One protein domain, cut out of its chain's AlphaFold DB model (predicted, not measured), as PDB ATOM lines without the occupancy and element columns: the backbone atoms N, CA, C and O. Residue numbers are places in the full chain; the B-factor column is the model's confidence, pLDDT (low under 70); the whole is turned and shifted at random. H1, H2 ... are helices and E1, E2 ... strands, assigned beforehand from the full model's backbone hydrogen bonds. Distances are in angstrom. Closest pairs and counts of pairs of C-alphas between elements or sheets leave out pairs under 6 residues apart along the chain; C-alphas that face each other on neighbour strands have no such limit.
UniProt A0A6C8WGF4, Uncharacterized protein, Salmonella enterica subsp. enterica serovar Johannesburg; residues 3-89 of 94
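What this domain is: This is residues 3 to 89 of the 94 residues of an uncharacterized protein of Salmonella enterica subsp. enterica serovar Johannesburg (UniProt A0A6C8WGF4). H4 and H1 meet as a narrow V, H2 crosses both, and H3 folds back beside H2; the loop of residues 58 to 72 swings wide into H4. The 87 printed residues, mostly helix, run H1, E1, H2, H3, H4. The whole is compact, radius of gyration of the C-alphas 12.9 A, spans 39 by 30 by 21 A.

Where its parts are: H4, residues 73 to 89, spans 25.6 A, ending at C-alpha 89 (-31.020, 0.468, -17.067). H1, residues 4 to 17, begins at C-alpha 4 (-8.793, -6.004, -21.968) and spans 19.8 A. H2 is residues 27 to 42, 22.2 A; H3 49 to 57, 11.9 A; E1 20 to 22, 5.7 A.

How they stand to each other: Residues 73 to 77 of H4 touch residues 13 to 17 of H1, closest C-alphas Thr 73 and Glu 17, 5.9 A. H2 touches H1, closest C-alphas Ile 30 and Leu 7, 6.4 A. H2 and H4 only just touch, with 3 pairs of C-alphas within 8 A, closest Ile 41 and Arg 82, 7.3 A. H2 and H3 form a helical hairpin, closest C-alphas Met 33 and Val 53, 6.1 A. E1 pairs with no named strand; its residues pair antiparallel with residues 62 to 63. Every O i to N i+4 pair is within hydrogen-bond range in H1, H2 and H3; 11 of 13 in H4.

The domain as a whole: The printed part has no cut; the link H3 to H4 is long. Residues 65 to 75 and 86 to 89 have pLDDT under 70.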
ATOM      1  N   THR A   3     -12.528  -4.018 -19.448       88.81
ATOM      2  CA  THR A   3     -11.369  -4.909 -19.332       88.81
ATOM      3  C   THR A   3     -10.740  -5.157 -20.704       88.81
ATOM      4  O   THR A   3     -11.374  -4.956 -21.740       88.81
ATOM      5  N   ILE A   4      -9.490  -5.631 -20.724       86.62
ATOM      6  CA  ILE A   4      -8.793  -6.004 -21.968       86.62
ATOM      7  C   ILE A   4      -9.596  -7.058 -22.744       86.62
ATOM      8  O   ILE A   4      -9.786  -6.923 -23.946       86.62
ATOM      9  N   GLN A   5     -10.158  -8.040 -22.036       88.94
ATOM     10  CA  GLN A   5     -10.998  -9.076 -22.633       88.94
ATOM     11  C   GLN A   5     -12.250  -8.499 -23.314       88.94
ATOM     12  O   GLN A   5     -12.567  -8.883 -24.435       88.94
ATOM     13  N   GLN A   6     -12.920  -7.531 -22.684       86.69
ATOM     14  CA  GLN A   6     -14.083  -6.863 -23.280       86.69
ATOM     15  C   GLN A   6     -13.707  -6.041 -24.522       86.69
ATOM     16  O   GLN A   6     -14.484  -5.963 -25.470       86.69
ATOM     17  N   LEU A   7     -12.515  -5.434 -24.537       90.06
ATOM     18  CA  LEU A   7     -12.005  -4.721 -25.712       90.06
ATOM     19  C   LEU A   7     -11.675  -5.685 -26.859       90.06
ATOM     20  O   LEU A   7     -11.954  -5.363 -28.013       90.06
ATOM     21  N   ASP A   8     -11.133  -6.865 -26.561       91.06
ATOM     22  CA  ASP A   8     -10.862  -7.893 -27.570       91.06
ATOM     23  C   ASP A   8     -12.152  -8.479 -28.160       91.06
ATOM     24  O   ASP A   8     -12.234  -8.702 -29.368       91.06
ATOM     25  N   GLU A   9     -13.177  -8.701 -27.335       91.56
ATOM     26  CA  GLU A   9     -14.509  -9.114 -27.795       91.56
ATOM     27  C   GLU A   9     -15.140  -8.044 -28.691       91.56
ATOM     28  O   GLU A   9     -15.549  -8.340 -29.814       91.56
ATOM     29  N   PHE A  10     -15.109  -6.783 -28.259       92.19
ATOM     30  CA  PHE A  10     -15.620  -5.665 -29.048       92.19
ATOM     31  C   PHE A  10     -14.875  -5.495 -30.381       92.19
ATOM     32  O   PHE A  10     -15.490  -5.260 -31.422       92.19
ATOM     33  N   LYS A  11     -13.548  -5.667 -30.381       92.50
ATOM     34  CA  LYS A  11     -12.736  -5.671 -31.603       92.50
ATOM     35  C   LYS A  11     -13.186  -6.768 -32.567       92.50
ATOM     36  O   LYS A  11     -13.360  -6.480 -33.748       92.50
ATOM     37  N   LYS A  12     -13.394  -7.995 -32.077       91.69
ATOM     38  CA  LYS A  12     -13.866  -9.124 -32.898       91.69
ATOM     39  C   LYS A  12     -15.253  -8.867 -33.479       91.69
ATOM     40  O   LYS A  12     -15.500  -9.209 -34.634       91.69
ATOM     41  N   ASP A  13     -16.139  -8.249 -32.704       90.38
ATOM     42  CA  ASP A  13     -17.467  -7.868 -33.180       90.38
ATOM     43  C   ASP A  13     -17.377  -6.836 -34.313       90.38
ATOM     44  O   ASP A  13     -18.000  -7.038 -35.354       90.38
ATOM     45  N   ILE A  14     -16.540  -5.797 -34.182       90.62
ATOM     46  CA  ILE A  14     -16.291  -4.831 -35.269       90.62
ATOM     47  C   ILE A  14     -15.696  -5.524 -36.502       90.62
ATOM     48  O   ILE A  14     -16.115  -5.245 -37.624       90.62
ATOM     49  N   GLU A  15     -14.714  -6.407 -36.311       90.69
ATOM     50  CA  GLU A  15     -14.058  -7.127 -37.408       90.69
ATOM     51  C   GLU A  15     -15.047  -7.969 -38.205       90.69
ATOM     52  O   GLU A  15     -15.060  -7.913 -39.435       90.69
ATOM     53  N   LYS A  16     -15.902  -8.713 -37.502       87.81
ATOM     54  CA  LYS A  16     -16.949  -9.527 -38.112       87.81
ATOM     55  C   LYS A  16     -17.965  -8.661 -38.846       87.81
ATOM     56  O   LYS A  16     -18.346  -8.982 -39.968       87.81
ATOM     57  N   GLU A  17     -18.379  -7.576 -38.208       85.12
ATOM     58  CA  GLU A  17     -19.443  -6.713 -38.690       85.12
ATOM     59  C   GLU A  17     -19.040  -5.939 -39.947       85.12
ATOM     60  O   GLU A  17     -19.675  -6.009 -40.996       85.12
ATOM     61  N   LEU A  18     -17.897  -5.263 -39.880       85.19
ATOM     62  CA  LEU A  18     -17.370  -4.478 -40.991       85.19
ATOM     63  C   LEU A  18     -16.587  -5.329 -42.001       85.19
ATOM     64  O   LEU A  18     -16.032  -4.779 -42.958       85.19
ATOM     65  N   ARG A  19     -16.539  -6.653 -41.791       86.12
ATOM     66  CA  ARG A  19     -15.757  -7.620 -42.574       86.12
ATOM     67  C   ARG A  19     -14.300  -7.178 -42.727       86.12
ATOM     68  O   ARG A  19     -13.727  -7.223 -43.818       86.12
ATOM     69  N   ILE A  20     -13.703  -6.696 -41.638       87.81
ATOM     70  CA  ILE A  20     -12.311  -6.241 -41.620       87.81
ATOM     71  C   ILE A  20     -11.404  -7.461 -41.666       87.81
ATOM     72  O   ILE A  20     -11.449  -8.324 -40.794       87.81
ATOM     73  N   VAL A  21     -10.544  -7.503 -42.678       85.31
ATOM     74  CA  VAL A  21      -9.573  -8.588 -42.868       85.31
ATOM     75  C   VAL A  21      -8.258  -8.255 -42.183       85.31
ATOM     76  O   VAL A  21      -7.566  -9.137 -41.679       85.31
ATOM     77  N   LYS A  22      -7.878  -6.972 -42.191       84.81
ATOM     78  CA  LYS A  22      -6.586  -6.543 -41.666       84.81
ATOM     79  C   LYS A  22      -6.630  -5.119 -41.139       84.81
ATOM     80  O   LYS A  22      -6.904  -4.173 -41.875       84.81
ATOM     81  N   TRP A  23      -6.271  -4.994 -39.869       92.19
ATOM     82  CA  TRP A  23      -5.997  -3.747 -39.163       92.19
ATOM     83  C   TRP A  23      -5.284  -4.056 -37.838       92.19
ATOM     84  O   TRP A  23      -5.225  -5.212 -37.418       92.19
ATOM     85  N   ALA A  24      -4.718  -3.036 -37.194       91.62
ATOM     86  CA  ALA A  24      -4.020  -3.178 -35.915       91.62
ATOM     87  C   ALA A  24      -4.328  -1.983 -34.994       91.62
ATOM     88  O   ALA A  24      -3.461  -1.131 -34.782       91.62
ATOM     89  N   PRO A  25      -5.575  -1.851 -34.505       91.56
ATOM     90  CA  PRO A  25      -5.939  -0.777 -33.591       91.56
ATOM     91  C   PRO A  25      -5.303  -1.004 -32.215       91.56
ATOM     92  O   PRO A  25      -5.150  -2.137 -31.757       91.56
ATOM     93  N   THR A  26      -4.954   0.083 -31.536       94.19
ATOM     94  CA  THR A  26      -4.510   0.050 -30.134       94.19
ATOM     95  C   THR A  26      -5.699  -0.097 -29.181       94.19
ATOM     96  O   THR A  26      -6.815   0.303 -29.511       94.19
ATOM     97  N   TYR A  27      -5.473  -0.593 -27.961       92.56
ATOM     98  CA  TYR A  27      -6.535  -0.682 -26.947       92.56
ATOM     99  C   TYR A  27      -7.189   0.668 -26.634       92.56
ATOM    100  O   TYR A  27      -8.397   0.733 -26.421       92.56
ATOM    101  N   THR A  28      -6.424   1.759 -26.676       93.62
ATOM    102  CA  THR A  28      -6.937   3.128 -26.542       93.62
ATOM    103  C   THR A  28      -7.878   3.504 -27.683       93.62
ATOM    104  O   THR A  28      -8.931   4.085 -27.433       93.62
ATOM    105  N   GLN A  29      -7.548   3.137 -28.924       93.50
ATOM    106  CA  GLN A  29      -8.429   3.359 -30.074       93.50
ATOM    107  C   GLN A  29      -9.710   2.527 -29.976       93.50
ATOM    108  O   GLN A  29     -10.793   3.056 -30.201       93.50
ATOM    109  N   ILE A  30      -9.611   1.255 -29.588       93.81
ATOM    110  CA  ILE A  30     -10.777   0.374 -29.419       93.81
ATOM    111  C   ILE A  30     -11.704   0.922 -28.323       93.81
ATOM    112  O   ILE A  30     -12.919   1.008 -28.512       93.81
ATOM    113  N   ALA A  31     -11.135   1.359 -27.197       92.81
ATOM    114  CA  ALA A  31     -11.892   1.971 -26.112       92.81
ATOM    115  C   ALA A  31     -12.565   3.289 -26.544       92.81
ATOM    116  O   ALA A  31     -13.713   3.536 -26.167       92.81
ATOM    117  N   ASP A  32     -11.894   4.120 -27.351       94.75
ATOM    118  CA  ASP A  32     -12.483   5.365 -27.859       94.75
ATOM    119  C   ASP A  32     -13.609   5.103 -28.871       94.75
ATOM    120  O   ASP A  32     -14.657   5.743 -28.792       94.75
ATOM    121  N   MET A  33     -13.459   4.109 -29.757       94.12
ATOM    122  CA  MET A  33     -14.537   3.658 -30.650       94.12
ATOM    123  C   MET A  33     -15.767   3.235 -29.845       94.12
ATOM    124  O   MET A  33     -16.866   3.736 -30.090       94.12
ATOM    125  N   HIS A  34     -15.574   2.371 -28.843       93.50
ATOM    126  CA  HIS A  34     -16.651   1.916 -27.969       93.50
ATOM    127  C   HIS A  34     -17.339   3.096 -27.273       93.50
ATOM    128  O   HIS A  34     -18.564   3.203 -27.275       93.50
ATOM    129  N   ARG A  35     -16.561   4.020 -26.699       94.00
ATOM    130  CA  ARG A  35     -17.086   5.209 -26.017       94.00
ATOM    131  C   ARG A  35     -17.940   6.071 -26.948       94.00
ATOM    132  O   ARG A  35     -19.032   6.470 -26.553       94.00
ATOM    133  N   ARG A  36     -17.466   6.353 -28.166       93.00
ATOM    134  CA  ARG A  36     -18.190   7.179 -29.148       93.00
ATOM    135  C   ARG A  36     -19.472   6.507 -29.632       93.00
ATOM    136  O   ARG A  36     -20.492   7.178 -29.738       93.00
ATOM    137  N   ILE A  37     -19.439   5.199 -29.882       90.62
ATOM    138  CA  ILE A  37     -20.626   4.432 -30.286       90.62
ATOM    139  C   ILE A  37     -21.673   4.445 -29.167       90.62
ATOM    140  O   ILE A  37     -22.829   4.777 -29.421       90.62
ATOM    141  N   MET A  38     -21.267   4.169 -27.925       89.38
ATOM    142  CA  MET A  38     -22.183   4.172 -26.782       89.38
ATOM    143  C   MET A  38     -22.760   5.556 -26.486       89.38
ATOM    144  O   MET A  38     -23.927   5.644 -26.126       89.38
ATOM    145  N   ALA A  39     -21.984   6.630 -26.661       91.12
ATOM    146  CA  ALA A  39     -22.492   7.992 -26.495       91.12
ATOM    147  C   ALA A  39     -23.667   8.268 -27.446       91.12
ATOM    148  O   ALA A  39     -24.727   8.691 -27.002       91.12
ATOM    149  N   VAL A  40     -23.521   7.921 -28.729       90.56
ATOM    150  CA  VAL A  40     -24.596   8.107 -29.716       90.56
ATOM    151  C   VAL A  40     -25.815   7.238 -29.400       90.56
ATOM    152  O   VAL A  40     -26.939   7.705 -29.546       90.56
ATOM    153  N   ILE A  41     -25.615   5.990 -28.958       87.12
ATOM    154  CA  ILE A  41     -26.724   5.100 -28.564       87.12
ATOM    155  C   ILE A  41     -27.475   5.663 -27.356       87.12
ATOM    156  O   ILE A  41     -28.704   5.653 -27.349       87.12
ATOM    157  N   ASN A  42     -26.753   6.158 -26.349       85.94
ATOM    158  CA  ASN A  42     -27.345   6.723 -25.137       85.94
ATOM    159  C   ASN A  42     -28.143   8.002 -25.424       85.94
ATOM    160  O   ASN A  42     -29.148   8.247 -24.763       85.94
ATOM    161  N   ASP A  43     -27.753   8.758 -26.452       88.69
ATOM    162  CA  ASP A  43     -28.493   9.921 -26.951       88.69
ATOM    163  C   ASP A  43     -29.662   9.527 -27.885       88.69
ATOM    164  O   ASP A  43     -30.202  10.364 -28.608       88.69
ATOM    165  N   ASN A  44     -30.062   8.247 -27.898       83.00
ATOM    166  CA  ASN A  44     -31.079   7.657 -28.781       83.00
ATOM    167  C   ASN A  44     -30.790   7.812 -30.287       83.00
ATOM    168  O   ASN A  44     -31.685   7.667 -31.124       83.00
ATOM    169  N   GLY A  45     -29.539   8.083 -30.651       81.88
ATOM    170  CA  GLY A  45     -29.089   8.152 -32.032       81.88
ATOM    171  C   GLY A  45     -28.797   6.776 -32.633       81.88
ATOM    172  O   GLY A  45     -28.658   5.760 -31.946       81.88
ATOM    173  N   THR A  46     -28.645   6.748 -33.956       84.50
ATOM    174  CA  THR A  46     -28.137   5.577 -34.681       84.50
ATOM    175  C   THR A  46     -26.667   5.825 -35.023       84.50
ATOM    176  O   THR A  46     -26.387   6.644 -35.904       84.50
ATOM    177  N   PRO A  47     -25.703   5.179 -34.338       86.31
ATOM    178  CA  PRO A  47     -24.291   5.387 -34.630       86.31
ATOM    179  C   PRO A  47     -23.941   4.829 -36.005       86.31
ATOM    180  O   PRO A  47     -24.234   3.678 -36.321       86.31
ATOM    181  N   ASN A  48     -23.234   5.628 -36.801       87.94
ATOM    182  CA  ASN A  48     -22.573   5.131 -38.000       87.94
ATOM    183  C   ASN A  48     -21.246   4.479 -37.584       87.94
ATOM    184  O   ASN A  48     -20.224   5.155 -37.438       87.94
ATOM    185  N   ILE A  49     -21.291   3.168 -37.339       87.50
ATOM    186  CA  ILE A  49     -20.167   2.385 -36.809       87.50
ATOM    187  C   ILE A  49     -18.968   2.478 -37.754       87.50
ATOM    188  O   ILE A  49     -17.866   2.800 -37.309       87.50
ATOM    189  N   ARG A  50     -19.181   2.300 -39.065       87.69
ATOM    190  CA  ARG A  50     -18.126   2.428 -40.079       87.69
ATOM    191  C   ARG A  50     -17.430   3.788 -40.032       87.69
ATOM    192  O   ARG A  50     -16.202   3.845 -40.083       87.69
ATOM    193  N   LYS A  51     -18.191   4.880 -39.920       88.94
ATOM    194  CA  LYS A  51     -17.634   6.236 -39.818       88.94
ATOM    195  C   LYS A  51     -16.797   6.395 -38.550       88.94
ATOM    196  O   LYS A  51     -15.648   6.799 -38.641       88.94
ATOM    197  N   ILE A  52     -17.332   6.012 -37.391       91.81
ATOM    198  CA  ILE A  52     -16.628   6.146 -36.106       91.81
ATOM    199  C   ILE A  52     -15.330   5.328 -36.094       91.81
ATOM    200  O   ILE A  52     -14.298   5.815 -35.636       91.81
ATOM    201  N   VAL A  53     -15.365   4.097 -36.610       90.88
ATOM    202  CA  VAL A  53     -14.184   3.229 -36.693       90.88
ATOM    203  C   VAL A  53     -13.112   3.848 -37.590       90.88
ATOM    204  O   VAL A  53     -11.952   3.916 -37.182       90.88
ATOM    205  N   ASN A  54     -13.487   4.359 -38.767       89.88
ATOM    206  CA  ASN A  54     -12.550   5.048 -39.656       89.88
ATOM    207  C   ASN A  54     -11.976   6.324 -39.018       89.88
ATOM    208  O   ASN A  54     -10.764   6.527 -39.065       89.88
ATOM    209  N   ASP A  55     -12.818   7.137 -38.377       92.38
ATOM    210  CA  ASP A  55     -12.419   8.399 -37.743       92.38
ATOM    211  C   ASP A  55     -11.419   8.176 -36.595       92.38
ATOM    212  O   ASP A  55     -10.465   8.936 -36.442       92.38
ATOM    213  N   VAL A  56     -11.613   7.133 -35.778       92.88
ATOM    214  CA  VAL A  56     -10.724   6.831 -34.640       92.88
ATOM    215  C   VAL A  56      -9.455   6.099 -35.082       92.88
ATOM    216  O   VAL A  56      -8.373   6.325 -34.531       92.88
ATOM    217  N   TYR A  57      -9.563   5.193 -36.054       92.12
ATOM    218  CA  TYR A  57      -8.402   4.445 -36.528       92.12
ATOM    219  C   TYR A  57      -7.460   5.324 -37.361       92.12
ATOM    220  O   TYR A  57      -6.239   5.168 -37.271       92.12
ATOM    221  N   GLY A  58      -8.010   6.263 -38.141       88.00
ATOM    222  CA  GLY A  58      -7.257   7.278 -38.882       88.00
ATOM    223  C   GLY A  58      -6.389   6.732 -40.021       88.00
ATOM    224  O   GLY A  58      -5.553   7.457 -40.559       88.00
ATOM    225  N   LYS A  59      -6.545   5.454 -40.383       86.19
ATOM    226  CA  LYS A  59      -5.792   4.776 -41.449       86.19
ATOM    227  C   LYS A  59      -6.741   3.972 -42.342       86.19
ATOM    228  O   LYS A  59      -7.791   3.548 -41.866       86.19
ATOM    229  N   PRO A  60      -6.373   3.705 -43.607       83.56
ATOM    230  CA  PRO A  60      -7.145   2.812 -44.463       83.56
ATOM    231  C   PRO A  60      -7.294   1.424 -43.824       83.56
ATOM    232  O   PRO A  60      -6.314   0.842 -43.352       83.56
ATOM    233  N   ILE A  61      -8.522   0.901 -43.813       86.88
ATOM    234  CA  ILE A  61      -8.855  -0.427 -43.290       86.88
ATOM    235  C   ILE A  61      -9.121  -1.357 -44.469       86.88
ATOM    236  O   ILE A  61      -9.932  -1.047 -45.342       86.88
ATOM    237  N   THR A  62      -8.456  -2.512 -44.493       82.81
ATOM    238  CA  THR A  62      -8.724  -3.535 -45.505       82.81
ATOM    239  C   THR A  62      -9.975  -4.312 -45.115       82.81
ATOM    240  O   THR A  62      -9.974  -5.049 -44.127       82.81
ATOM    241  N   VAL A  63     -11.031  -4.157 -45.909       82.75
ATOM    242  CA  VAL A  63     -12.306  -4.863 -45.744       82.75
ATOM    243  C   VAL A  63     -12.527  -5.840 -46.892       82.75
ATOM    244  O   VAL A  63     -12.109  -5.588 -48.021       82.75
ATOM    245  N   PHE A  64     -13.188  -6.955 -46.604       75.75
ATOM    246  CA  PHE A  64     -13.658  -7.882 -47.623       75.75
ATOM    247  C   PHE A  64     -15.056  -7.463 -48.070       75.75
ATOM    248  O   PHE A  64     -16.017  -7.557 -47.302       75.75
ATOM    249  N   VAL A  65     -15.172  -6.994 -49.311       65.81
ATOM    250  CA  VAL A  65     -16.457  -6.654 -49.930       65.81
ATOM    251  C   VAL A  65     -16.791  -7.753 -50.927       65.81
ATOM    252  O   VAL A  65     -16.078  -7.938 -51.909       65.81
ATOM    253  N   THR A  66     -17.854  -8.508 -50.660       58.34
ATOM    254  CA  THR A  66     -18.463  -9.371 -51.676       58.34
ATOM    255  C   THR A  66     -19.479  -8.528 -52.429       58.34
ATOM    256  O   THR A  66     -20.482  -8.127 -51.840       58.34
ATOM    257  N   ASP A  67     -19.224  -8.241 -53.704       51.91
ATOM    258  CA  ASP A  67     -20.229  -7.652 -54.594       51.91
ATOM    259  C   ASP A  67     -21.359  -8.672 -54.794       51.91
ATOM    260  O   ASP A  67     -21.282  -9.578 -55.620       51.91
ATOM    261  N   GLY A  68     -22.380  -8.572 -53.944       53.75
ATOM    262  CA  GLY A  68     -23.531  -9.468 -53.916       53.75
ATOM    263  C   GLY A  68     -24.019  -9.712 -52.491       53.75
ATOM    264  O   GLY A  68     -23.426 -10.504 -51.769       53.75
ATOM    265  N   LEU A  69     -25.115  -9.034 -52.126       50.91
ATOM    266  CA  LEU A  69     -26.007  -9.327 -50.991       50.91
ATOM    267  C   LEU A  69     -25.343  -9.484 -49.607       50.91
ATOM    268  O   LEU A  69     -24.986 -10.587 -49.220       50.91
ATOM    269  N   ASP A  70     -25.289  -8.407 -48.816       50.78
ATOM    270  CA  ASP A  70     -25.980  -8.376 -47.511       50.78
ATOM    271  C   ASP A  70     -25.869  -6.988 -46.845       50.78
ATOM    272  O   ASP A  70     -24.785  -6.577 -46.440       50.78
ATOM    273  N   MET A  71     -26.985  -6.265 -46.696       52.97
ATOM    274  CA  MET A  71     -27.075  -5.068 -45.834       52.97
ATOM    275  C   MET A  71     -27.458  -5.423 -44.377       52.97
ATOM    276  O   MET A  71     -27.708  -4.532 -43.568       52.97
ATOM    277  N   SER A  72     -27.555  -6.711 -44.018       56.34
ATOM    278  CA  SER A  72     -28.148  -7.139 -42.739       56.34
ATOM    279  C   SER A  72     -27.189  -7.175 -41.544       56.34
ATOM    280  O   SER A  72     -27.654  -7.224 -40.399       56.34
ATOM    281  N   THR A  73     -25.870  -7.125 -41.757       60.03
ATOM    282  CA  THR A  73     -24.925  -7.314 -40.651       60.03
ATOM    283  C   THR A  73     -24.950  -6.117 -39.693       60.03
ATOM    284  O   THR A  73     -25.149  -6.334 -38.498       60.03
ATOM    285  N   GLU A  74     -24.902  -4.857 -40.172       60.34
ATOM    286  CA  GLU A  74     -24.720  -3.684 -39.277       60.34
ATOM    287  C   GLU A  74     -25.861  -3.570 -38.253       60.34
ATOM    288  O   GLU A  74     -25.671  -3.184 -37.097       60.34
ATOM    289  N   SER A  75     -27.049  -4.010 -38.664       66.56
ATOM    290  CA  SER A  75     -28.254  -4.077 -37.841       66.56
ATOM    291  C   SER A  75     -28.113  -5.043 -36.656       66.56
ATOM    292  O   SER A  75     -28.655  -4.788 -35.581       66.56
ATOM    293  N   THR A  76     -27.359  -6.132 -36.822       72.25
ATOM    294  CA  THR A  76     -27.140  -7.156 -35.792       72.25
ATOM    295  C   THR A  76     -26.225  -6.643 -34.682       72.25
ATOM    296  O   THR A  76     -26.538  -6.825 -33.501       72.25
ATOM    297  N   LEU A  77     -25.123  -5.965 -35.025       72.25
ATOM    298  CA  LEU A  77     -24.255  -5.346 -34.019       72.25
ATOM    299  C   LEU A  77     -24.998  -4.246 -33.248       72.25
ATOM    300  O   LEU A  77     -24.936  -4.196 -32.020       72.25
ATOM    301  N   LEU A  78     -25.778  -3.416 -33.949       75.19
ATOM    302  CA  LEU A  78     -26.613  -2.390 -33.320       75.19
ATOM    303  C   LEU A  78     -27.648  -2.982 -32.352       75.19
ATOM    304  O   LEU A  78     -27.840  -2.446 -31.259       75.19
ATOM    305  N   ALA A  79     -28.294  -4.092 -32.719       79.19
ATOM    306  CA  ALA A  79     -29.260  -4.772 -31.859       79.19
ATOM    307  C   ALA A  79     -28.616  -5.295 -30.563       79.19
ATOM    308  O   ALA A  79     -29.160  -5.084 -29.478       79.19
ATOM    309  N   LYS A  80     -27.426  -5.906 -30.650       79.06
ATOM    310  CA  LYS A  80     -26.680  -6.386 -29.475       79.06
ATOM    311  C   LYS A  80     -26.274  -5.254 -28.531       79.06
ATOM    312  O   LYS A  80     -26.444  -5.374 -27.321       79.06
ATOM    313  N   LEU A  81     -25.774  -4.146 -29.079       78.44
ATOM    314  CA  LEU A  81     -25.359  -2.989 -28.279       78.44
ATOM    315  C   LEU A  81     -26.550  -2.333 -27.568       78.44
ATOM    316  O   LEU A  81     -26.433  -1.934 -26.410       78.44
ATOM    317  N   ARG A  82     -27.718  -2.277 -28.221       81.12
ATOM    318  CA  ARG A  82     -28.959  -1.801 -27.592       81.12
ATOM    319  C   ARG A  82     -29.411  -2.702 -26.444       81.12
ATOM    320  O   ARG A  82     -29.773  -2.174 -25.397       81.12
ATOM    321  N   ALA A  83     -29.336  -4.024 -26.600       80.19
ATOM    322  CA  ALA A  83     -29.672  -4.961 -25.525       80.19
ATOM    323  C   ALA A  83     -28.766  -4.766 -24.292       80.19
ATOM    324  O   ALA A  83     -29.258  -4.626 -23.176       80.19
ATOM    325  N   GLN A  84     -27.452  -4.616 -24.498       75.56
ATOM    326  CA  GLN A  84     -26.503  -4.342 -23.410       75.56
ATOM    327  C   GLN A  84     -26.729  -2.981 -22.730       75.56
ATOM    328  O   GLN A  84     -26.490  -2.834 -21.530       75.56
ATOM    329  N   ALA A  85     -27.175  -1.967 -23.478       70.88
ATOM    330  CA  ALA A  85     -27.531  -0.665 -22.915       70.88
ATOM    331  C   ALA A  85     -28.818  -0.731 -22.069       70.88
ATOM    332  O   ALA A  85     -28.907  -0.065 -21.039       70.88
ATOM    333  N   GLN A  86     -29.784  -1.565 -22.466       67.25
ATOM    334  CA  GLN A  86     -31.048  -1.761 -21.748       67.25
ATOM    335  C   GLN A  86     -30.877  -2.561 -20.449       67.25
ATOM    336  O   GLN A  86     -31.460  -2.193 -19.430       67.25
ATOM    337  N   GLU A  87     -30.024  -3.588 -20.432       59.16
ATOM    338  CA  GLU A  87     -29.709  -4.352 -19.211       59.16
ATOM    339  C   GLU A  87     -29.072  -3.474 -18.120       59.16
ATOM    340  O   GLU A  87     -29.339  -3.647 -16.932       59.16
ATOM    341  N   ARG A  88     -28.298  -2.453 -18.512       54.62
ATOM    342  CA  ARG A  88     -27.723  -1.475 -17.572       54.62
ATOM    343  C   ARG A  88     -28.742  -0.494 -16.990       54.62
ATOM    344  O   ARG A  88     -28.429   0.154 -15.998       54.62
ATOM    345  N   GLN A  89     -29.937  -0.384 -17.572       49.75
ATOM    346  CA  GLN A  89     -31.020   0.468 -17.067       49.75
ATOM    347  C   GLN A  89     -32.053  -0.296 -16.220       49.75
ATOM    348  O   GLN A  89     -32.785   0.334 -15.461       49.75
TER     349      GLN A  89